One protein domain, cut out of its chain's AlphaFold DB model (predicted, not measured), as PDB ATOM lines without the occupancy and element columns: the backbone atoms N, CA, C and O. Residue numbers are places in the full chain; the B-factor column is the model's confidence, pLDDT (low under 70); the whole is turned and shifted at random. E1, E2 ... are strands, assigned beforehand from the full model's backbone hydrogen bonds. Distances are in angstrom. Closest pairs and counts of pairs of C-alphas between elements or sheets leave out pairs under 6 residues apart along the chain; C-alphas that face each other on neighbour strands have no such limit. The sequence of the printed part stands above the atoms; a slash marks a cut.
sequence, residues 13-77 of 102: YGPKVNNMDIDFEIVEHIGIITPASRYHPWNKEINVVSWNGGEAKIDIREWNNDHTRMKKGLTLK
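What this domain is: This is residues 13 to 77 of the 102 residues of the protein "Bacterial seryl-tRNA synthetase-like protein" of Lactococcus garvieae DCC43 (UniProt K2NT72). A single sheet of four strands is arched like a bent slab, its three long strands E1, E2 and E3 each turning sharply on the way, with the short strand E4 along one edge beside the bend of E3. The leading stretch, residues 13 to 23, and part of the link from E3 to E4, residues 65 to 69, lie on the hollow side of the arch, and the links E1 to E2 and E2 to E3 make its two far ends. The printed part has 65 residues, with no named helix and four strands in the order E1, E2, E3, E4 along the chain and across the antiparallel sheet; the class is all strand. It is compact, with a radius of gyration of the C-alphas of 11.5 A and spans of 34 by 27 by 17 A.

Where its parts are: The printed part begins at Tyr 13, and its first strand, E1, holds residues 24 to 34, 21.6 A from first to last C-alpha, beginning at C-alpha 24 at (203.333, 104.688, 112.818). E2 holds residues 42 to 51 and is 20.2 A long. E3 holds residues 56 to 64, 20.4 A long, with C-alpha 56 at (204.517, 113.388, 116.605). E4, residues 74 to 76, is 6.5 A long and ends at C-alpha 76 at (197.503, 113.646, 123.376).

How they stand to each other: The four strands form a meander, each the antiparallel neighbour of the one before, and the sheet is strongly twisted, with C-alphas up to 7.6 A off its best plane. E1 bends by 89 degrees at residue 28, E2 by 86 degrees at residue 48 and E3 by 77 degrees at residue 60. E1 and E2 form a hairpin, their directions at 150 degrees; N 27 and O 48 are 2.8 A apart and N 44 and O 34 are 2.9 A apart, within hydrogen-bond range. E2 and E3 form a hairpin at 149 degrees, with N 43 and O 63 at 2.8 A and N 59 and O 47 at 2.8 A. E3 and E4 form a hairpin at 160 degrees, with N 60 and O 74 at 2.9 A. E1 and E4 are the edge strands and are apart.

The domain as a whole: The two C-alphas farthest apart are those of Arg 38 and Glu 55, 34.6 A. The printed part has no cut. The link from E2 to E3 is tight, with 4 residues; those from E1 to E2, 7 residues, and from E3 to E4, 9 residues, are short. The mean pLDDT of the printed part is 88.2, and residues 13 to 21 are under 70.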
ATOM      1  N   TYR A  13     210.402 101.171 113.653       52.47
ATOM      2  CA  TYR A  13     209.431 101.116 112.561       52.47
ATOM      3  C   TYR A  13     208.593  99.846 112.698       52.47
ATOM      4  O   TYR A  13     209.121  98.737 112.583       52.47
ATOM      5  N   GLY A  14     207.296 100.015 112.965       52.84
ATOM      6  CA  GLY A  14     206.358  98.905 113.078       52.84
ATOM      7  C   GLY A  14     206.043  98.262 111.718       52.84
ATOM      8  O   GLY A  14     206.168  98.904 110.672       52.84
ATOM      9  N   PRO A  15     205.632  96.983 111.690       46.25
ATOM     10  CA  PRO A  15     205.171  96.326 110.479       46.25
ATOM     11  C   PRO A  15     203.799  96.863 110.055       46.25
ATOM     12  O   PRO A  15     202.924  97.099 110.887       46.25
ATOM     13  N   LYS A  16     203.588  96.977 108.740       47.34
ATOM     14  CA  LYS A  16     202.273  97.268 108.154       47.34
ATOM     15  C   LYS A  16     201.320  96.111 108.451       47.34
ATOM     16  O   LYS A  16     201.515  95.005 107.943       47.34
ATOM     17  N   VAL A  17     200.327  96.335 109.310       49.59
ATOM     18  CA  VAL A  17     199.345  95.308 109.681       49.59
ATOM     19  C   VAL A  17     198.126  95.444 108.767       49.59
ATOM     20  O   VAL A  17     197.322  96.360 108.916       49.59
ATOM     21  N   ASN A  18     197.974  94.523 107.814       47.19
ATOM     22  CA  ASN A  18     196.865  94.523 106.857       47.19
ATOM     23  C   ASN A  18     195.527  94.185 107.546       47.19
ATOM     24  O   ASN A  18     195.156  93.016 107.631       47.19
ATOM     25  N   ASN A  19     194.837  95.214 108.050       46.25
ATOM     26  CA  ASN A  19     193.374  95.405 107.946       46.25
ATOM     27  C   ASN A  19     192.911  96.829 108.350       46.25
ATOM     28  O   ASN A  19     191.718  97.116 108.331       46.25
ATOM     29  N   MET A  20     193.840  97.716 108.722       48.03
ATOM     30  CA  MET A  20     193.686  99.171 108.814       48.03
ATOM     31  C   MET A  20     195.067  99.747 108.498       48.03
ATOM     32  O   MET A  20     196.005  99.455 109.236       48.03
ATOM     33  N   ASP A  21     195.206 100.506 107.410       69.44
ATOM     34  CA  ASP A  21     196.467 101.127 106.969       69.44
ATOM     35  C   ASP A  21     196.902 102.250 107.932       69.44
ATOM     36  O   ASP A  21     196.890 103.431 107.592       69.44
ATOM     37  N   ILE A  22     197.211 101.901 109.181       78.44
ATOM     38  CA  ILE A  22     197.755 102.821 110.175       78.44
ATOM     39  C   ILE A  22     199.262 102.586 110.226       78.44
ATOM     40  O   ILE A  22     199.735 101.638 110.855       78.44
ATOM     41  N   ASP A  23     200.002 103.468 109.563       87.06
ATOM     42  CA  ASP A  23     201.453 103.553 109.665       87.06
ATOM     43  C   ASP A  23     201.809 104.352 110.932       87.06
ATOM     44  O   ASP A  23     201.141 105.327 111.287       87.06
ATOM     45  N   PHE A  24     202.862 103.955 111.644       90.19
ATOM     46  CA  PHE A  24     203.333 104.688 112.818       90.19
ATOM     47  C   PHE A  24     204.846 104.606 112.995       90.19
ATOM     48  O   PHE A  24     205.489 103.635 112.597       90.19
ATOM     49  N   GLU A  25     205.398 105.627 113.641       90.88
ATOM     50  CA  GLU A  25     206.799 105.707 114.050       90.88
ATOM     51  C   GLU A  25     206.849 106.081 115.532       90.88
ATOM     52  O   GLU A  25     206.347 107.137 115.926       90.88
ATOM     53  N   ILE A  26     207.457 105.225 116.360       93.75
ATOM     54  CA  ILE A  26     207.785 105.589 117.742       93.75
ATOM     55  C   ILE A  26     209.040 106.459 117.672       93.75
ATOM     56  O   ILE A  26     210.144 105.969 117.425       93.75
ATOM     57  N   VAL A  27     208.840 107.764 117.841       94.19
ATOM     58  CA  VAL A  27     209.882 108.792 117.762       94.19
ATOM     59  C   VAL A  27     210.726 108.795 119.032       94.19
ATOM     60  O   VAL A  27     211.942 108.951 118.958       94.19
ATOM     61  N   GLU A  28     210.087 108.596 120.184       92.94
ATOM     62  CA  GLU A  28     210.739 108.564 121.491       92.94
ATOM     63  C   GLU A  28     209.977 107.629 122.435       92.94
ATOM     64  O   GLU A  28     208.746 107.603 122.431       92.94
ATOM     65  N   HIS A  29     210.704 106.877 123.259       95.00
ATOM     66  CA  HIS A  29     210.126 106.089 124.345       95.00
ATOM     67  C   HIS A  29     210.342 106.817 125.673       95.00
ATOM     68  O   HIS A  29     211.489 107.013 126.079       95.00
ATOM     69  N   ILE A  30     209.253 107.190 126.354       96.38
ATOM     70  CA  ILE A  30     209.313 107.962 127.604       96.38
ATOM     71  C   ILE A  30     209.407 107.015 128.803       96.38
ATOM     72  O   ILE A  30     210.257 107.200 129.672       96.38
ATOM     73  N   GLY A  31     208.560 105.984 128.863       94.38
ATOM     74  CA  GLY A  31     208.590 105.045 129.981       94.38
ATOM     75  C   GLY A  31     207.448 104.036 130.014       94.38
ATOM     76  O   GLY A  31     206.438 104.170 129.326       94.38
ATOM     77  N   ILE A  32     207.608 103.035 130.879       97.06
ATOM     78  CA  ILE A  32     206.636 101.961 131.104       97.06
ATOM     79  C   ILE A  32     205.820 102.281 132.364       97.06
ATOM     80  O   ILE A  32     206.381 102.426 133.446       97.06
ATOM     81  N   ILE A  33     204.493 102.348 132.225       96.88
ATOM     82  CA  ILE A  33     203.538 102.481 133.340       96.88
ATOM     83  C   ILE A  33     203.262 101.112 133.963       96.88
ATOM     84  O   ILE A  33     203.190 100.962 135.179       96.88
ATOM     85  N   THR A  34     203.057 100.097 133.122       96.94
ATOM     86  CA  THR A  34     202.776  98.730 133.569       96.94
ATOM     87  C   THR A  34     203.618  97.767 132.746       96.94
ATOM     88  O   THR A  34     203.371  97.653 131.542       96.94
ATOM     89  N   PRO A  35     204.612  97.092 133.347       96.00
ATOM     90  CA  PRO A  35     205.426  96.132 132.624       96.00
ATOM     91  C   PRO A  35     204.609  94.890 132.268       96.00
ATOM     92  O   PRO A  35     203.714  94.473 133.009       96.00
ATOM     93  N   ALA A  36     204.949  94.274 131.142       94.31
ATOM     94  CA  ALA A  36     204.400  92.995 130.736       94.31
ATOM     95  C   ALA A  36     204.682  91.915 131.795       94.31
ATOM     96  O   ALA A  36     205.717  91.898 132.465       94.31
ATOM     97  N   SER A  37     203.761  90.964 131.913       95.38
ATOM     98  CA  SER A  37     203.873  89.804 132.794       95.38
ATOM     99  C   SER A  37     203.577  88.512 132.036       95.38
ATOM    100  O   SER A  37     203.128  88.526 130.889       95.38
ATOM    101  N   ARG A  38     203.766  87.366 132.704       93.38
ATOM    102  CA  ARG A  38     203.415  86.052 132.143       93.38
ATOM    103  C   ARG A  38     201.942  85.967 131.717       93.38
ATOM    104  O   ARG A  38     201.645  85.316 130.722       93.38
ATOM    105  N   TYR A  39     201.037  86.597 132.468       94.06
ATOM    106  CA  TYR A  39     199.592  86.535 132.216       94.06
ATOM    107  C   TYR A  39     199.091  87.672 131.318       94.06
ATOM    108  O   TYR A  39     198.023  87.558 130.722       94.06
ATOM    109  N   HIS A  40     199.870  88.749 131.184       92.69
ATOM    110  CA  HIS A  40     199.555  89.898 130.338       92.69
ATOM    111  C   HIS A  40     200.813  90.353 129.586       92.69
ATOM    112  O   HIS A  40     201.568  91.175 130.107       92.69
ATOM    113  N   PRO A  41     201.073  89.824 128.376       94.19
ATOM    114  CA  PRO A  41     202.316  90.053 127.633       94.19
ATOM    115  C   PRO A  41     202.306  91.387 126.860       94.19
ATOM    116  O   PRO A  41     202.697  91.440 125.695       94.19
ATOM    117  N   TRP A  42     201.803  92.451 127.489       96.44
ATOM    118  CA  TRP A  42     201.724  93.794 126.919       96.44
ATOM    119  C   TRP A  42     202.273  94.802 127.923       96.44
ATOM    120  O   TRP A  42     201.866  94.794 129.084       96.44
ATOM    121  N   ASN A  43     203.161  95.679 127.471       97.12
ATOM    122  CA  ASN A  43     203.597  96.828 128.246       97.12
ATOM    123  C   ASN A  43     202.601  97.959 128.034       97.12
ATOM    124  O   ASN A  43     202.292  98.300 126.894       97.12
ATOM    125  N   LYS A  44     202.129  98.577 129.114       98.12
ATOM    126  CA  LYS A  44     201.486  99.887 129.029       98.12
ATOM    127  C   LYS A  44     202.570 100.947 129.111       98.12
ATOM    128  O   LYS A  44     203.267 101.018 130.121       98.12
ATOM    129  N   GLU A  45     202.695 101.756 128.073       97.81
ATOM    130  CA  GLU A  45     203.812 102.681 127.887       97.81
ATOM    131  C   GLU A  45     203.312 104.094 127.591       97.81
ATOM    132  O   GLU A  45     202.184 104.282 127.126       97.81
ATOM    133  N   ILE A  46     204.184 105.070 127.838       98.19
ATOM    134  CA  ILE A  46     204.086 106.429 127.315       98.19
ATOM    135  C   ILE A  46     205.196 106.592 126.280       98.19
ATOM    136  O   ILE A  46     206.373 106.399 126.589       98.19
ATOM    137  N   ASN A  47     204.818 106.972 125.065       97.62
ATOM    138  CA  ASN A  47     205.717 107.175 123.936       97.62
ATOM    139  C   ASN A  47     205.411 108.514 123.249       97.62
ATOM    140  O   ASN A  47     204.340 109.089 123.433       97.62
ATOM    141  N   VAL A  48     206.331 108.996 122.419       96.75
ATOM    142  CA  VAL A  48     206.057 110.013 121.400       96.75
ATOM    143  C   VAL A  48     205.916 109.293 120.065       96.75
ATOM    144  O   VAL A  48     206.856 108.640 119.611       96.75
ATOM    145  N   VAL A  49     204.746 109.384 119.436       95.62
ATOM    146  CA  VAL A  49     204.411 108.621 118.227       95.62
ATOM    147  C   VAL A  49     203.936 109.549 117.116       95.62
ATOM    148  O   VAL A  49     203.059 110.388 117.328       95.62
ATOM    149  N   SER A  50     204.504 109.383 115.923       94.38
ATOM    150  CA  SER A  50     203.966 109.948 114.684       94.38
ATOM    151  C   SER A  50     203.016 108.937 114.050       94.38
ATOM    152  O   SER A  50     203.397 107.798 113.784       94.38
ATOM    153  N   TRP A  51     201.774 109.356 113.818       92.69
ATOM    154  CA  TRP A  51     200.740 108.550 113.168       92.69
ATOM    155  C   TRP A  51     200.607 108.962 111.708       92.69
ATOM    156  O   TRP A  51     200.378 110.136 111.424       92.69
ATOM    157  N   ASN A  52     200.717 108.004 110.787       91.94
ATOM    158  CA  ASN A  52     200.596 108.193 109.341       91.94
ATOM    159  C   ASN A  52     201.495 109.318 108.792       91.94
ATOM    160  O   ASN A  52     201.081 110.088 107.928       91.94
ATOM    161  N   GLY A  53     202.706 109.458 109.343       89.19
ATOM    162  CA  GLY A  53     203.645 110.530 108.987       89.19
ATOM    163  C   GLY A  53     203.226 111.930 109.453       89.19
ATOM    164  O   GLY A  53     203.820 112.920 109.035       89.19
ATOM    165  N   GLY A  54     202.195 112.032 110.294       93.62
ATOM    166  CA  GLY A  54     201.741 113.283 110.885       93.62
ATOM    167  C   GLY A  54     202.638 113.780 112.020       93.62
ATOM    168  O   GLY A  54     203.673 113.199 112.353       93.62
ATOM    169  N   GLU A  55     202.208 114.867 112.653       96.25
ATOM    170  CA  GLU A  55     202.889 115.431 113.818       96.25
ATOM    171  C   GLU A  55     203.019 114.397 114.947       96.25
ATOM    172  O   GLU A  55     202.046 113.727 115.311       96.25
ATOM    173  N   ALA A  56     204.226 114.287 115.502       96.50
ATOM    174  CA  ALA A  56     204.517 113.388 116.605       96.50
ATOM    175  C   ALA A  56     203.879 113.899 117.905       96.50
ATOM    176  O   ALA A  56     204.039 115.061 118.280       96.50
ATOM    177  N   LYS A  57     203.143 113.024 118.588       98.19
ATOM    178  CA  LYS A  57     202.333 113.358 119.766       98.19
ATOM    179  C   LYS A  57     202.591 112.384 120.898       98.19
ATOM    180  O   LYS A  57     203.067 111.276 120.663       98.19
ATOM    181  N   ILE A  58     202.264 112.797 122.116       98.44
ATOM    182  CA  ILE A  58     202.362 111.914 123.275       98.44
ATOM    183  C   ILE A  58     201.266 110.866 123.156       98.44
ATOM    184  O   ILE A  58     200.134 111.169 122.788       98.44
ATOM    185  N   ASP A  59     201.605 109.623 123.436       98.38
ATOM    186  CA  ASP A  59     200.705 108.506 123.270       98.38
ATOM    187  C   ASP A  59     200.840 107.521 124.427       98.38
ATOM    188  O   ASP A  59     201.942 107.107 124.783       98.38
ATOM    189  N   ILE A  60     199.699 107.169 125.015       98.31
ATOM    190  CA  ILE A  60     199.592 106.219 126.116       98.31
ATOM    191  C   ILE A  60     198.825 105.005 125.609       98.31
ATOM    192  O   ILE A  60     197.619 105.088 125.337       98.31
ATOM    193  N   ARG A  61     199.498 103.857 125.491       97.06
ATOM    194  CA  ARG A  61     198.846 102.617 125.046       97.06
ATOM    195  C   ARG A  61     199.574 101.359 125.471       97.06
ATOM    196  O   ARG A  61     200.685 101.401 125.990       97.06
ATOM    197  N   GLU A  62     198.919 100.227 125.226       97.19
ATOM    198  CA  GLU A  62     199.535  98.916 125.387       97.19
ATOM    199  C   GLU A  62     200.193  98.443 124.086       97.19
ATOM    200  O   GLU A  62     199.524  98.330 123.053       97.19
ATOM    201  N   TRP A  63     201.481  98.120 124.174       94.94
ATOM    202  CA  TRP A  63     202.318  97.556 123.117       94.94
ATOM    203  C   TRP A  63     202.737  96.135 123.481       94.94
ATOM    204  O   TRP A  63     202.914  95.810 124.656       94.94
ATOM    205  N   ASN A  64     202.873  95.259 122.490       92.75
ATOM    206  CA  ASN A  64     203.567  93.997 122.723       92.75
ATOM    207  C   ASN A  64     205.084  94.242 122.793       92.75
ATOM    208  O   ASN A  64     205.571  95.294 122.394       92.75
ATOM    209  N   ASN A  65     205.837  93.256 123.286       88.06
ATOM    210  CA  ASN A  65     207.269  93.417 123.579       88.06
ATOM    211  C   ASN A  65     208.148  93.834 122.387       88.06
ATOM    212  O   ASN A  65     209.244  94.337 122.604       88.06
ATOM    213  N   ASP A  66     207.714  93.572 121.154       85.94
ATOM    214  CA  ASP A  66     208.432  93.944 119.933       85.94
ATOM    215  C   ASP A  66     207.774  95.119 119.189       85.94
ATOM    216  O   ASP A  66     208.115  95.369 118.040       85.94
ATOM    217  N   HIS A  67     206.809  95.813 119.806       85.38
ATOM    218  CA  HIS A  67     206.095  96.968 119.243       85.38
ATOM    219  C   HIS A  67     205.481  96.735 117.852       85.38
ATOM    220  O   HIS A  67     205.191  97.682 117.122       85.38
ATOM    221  N   THR A  68     205.236  95.478 117.472       85.38
ATOM    222  CA  THR A  68     204.593  95.130 116.196       85.38
ATOM    223  C   THR A  68     203.073  95.192 116.259       85.38
ATOM    224  O   THR A  68     202.398  95.270 115.232       85.38
ATOM    225  N   ARG A  69     202.518  95.132 117.471       88.12
ATOM    226  CA  ARG A  69     201.087  95.170 117.739       88.12
ATOM    227  C   ARG A  69     200.804  96.139 118.869       88.12
ATOM    228  O   ARG A  69     201.565  96.277 119.823       88.12
ATOM    229  N   MET A  70     199.627  96.732 118.792       92.44
ATOM    230  CA  MET A  70     199.132  97.669 119.786       92.44
ATOM    231  C   MET A  70     197.653  97.438 120.050       92.44
ATOM    232  O   MET A  70     196.922  96.951 119.180       92.44
ATOM    233  N   LYS A  71     197.207  97.801 121.247       94.19
ATOM    234  CA  LYS A  71     195.781  97.902 121.576       94.19
ATOM    235  C   LYS A  71     195.303  99.347 121.442       94.19
ATOM    236  O   LYS A  71     196.070 100.249 121.106       94.19
ATOM    237  N   LYS A  72     194.012  99.563 121.711       94.25
ATOM    238  CA  LYS A  72     193.433 100.905 121.809       94.25
ATOM    239  C   LYS A  72     194.209 101.729 122.846       94.25
ATOM    240  O   LYS A  72     194.530 101.225 123.920       94.25
ATOM    241  N   GLY A  73     194.480 102.980 122.501       95.50
ATOM    242  CA  GLY A  73     195.243 103.917 123.316       95.50
ATOM    243  C   GLY A  73     194.649 105.316 123.300       95.50
ATOM    244  O   GLY A  73     193.554 105.532 122.770       95.50
ATOM    245  N   LEU A  74     195.400 106.250 123.871       97.88
ATOM    246  CA  LEU A  74     195.078 107.668 123.935       97.88
ATOM    247  C   LEU A  74     196.261 108.477 123.400       97.88
ATOM    248  O   LEU A  74     197.356 108.406 123.950       97.88
ATOM    249  N   THR A  75     196.024 109.258 122.349       98.00
ATOM    250  CA  THR A  75     197.002 110.198 121.795       98.00
ATOM    251  C   THR A  75     196.649 111.607 122.254       98.00
ATOM    252  O   THR A  75     195.497 112.021 122.136       98.00
ATOM    253  N   LEU A  76     197.638 112.338 122.755       98.25
ATOM    254  CA  LEU A  76     197.503 113.646 123.376       98.25
ATOM    255  C   LEU A  76     198.490 114.626 122.748       98.25
ATOM    256  O   LEU A  76     199.660 114.315 122.505       98.25
ATOM    257  N   LYS A  77     198.037 115.859 122.540       97.69
ATOM    258  CA  LYS A  77     198.946 116.991 122.378       97.69
ATOM    259  C   LYS A  77     199.740 117.194 123.667       97.69
ATOM    260  O   LYS A  77     199.328 116.799 124.756       97.69
TER     261      LYS A  77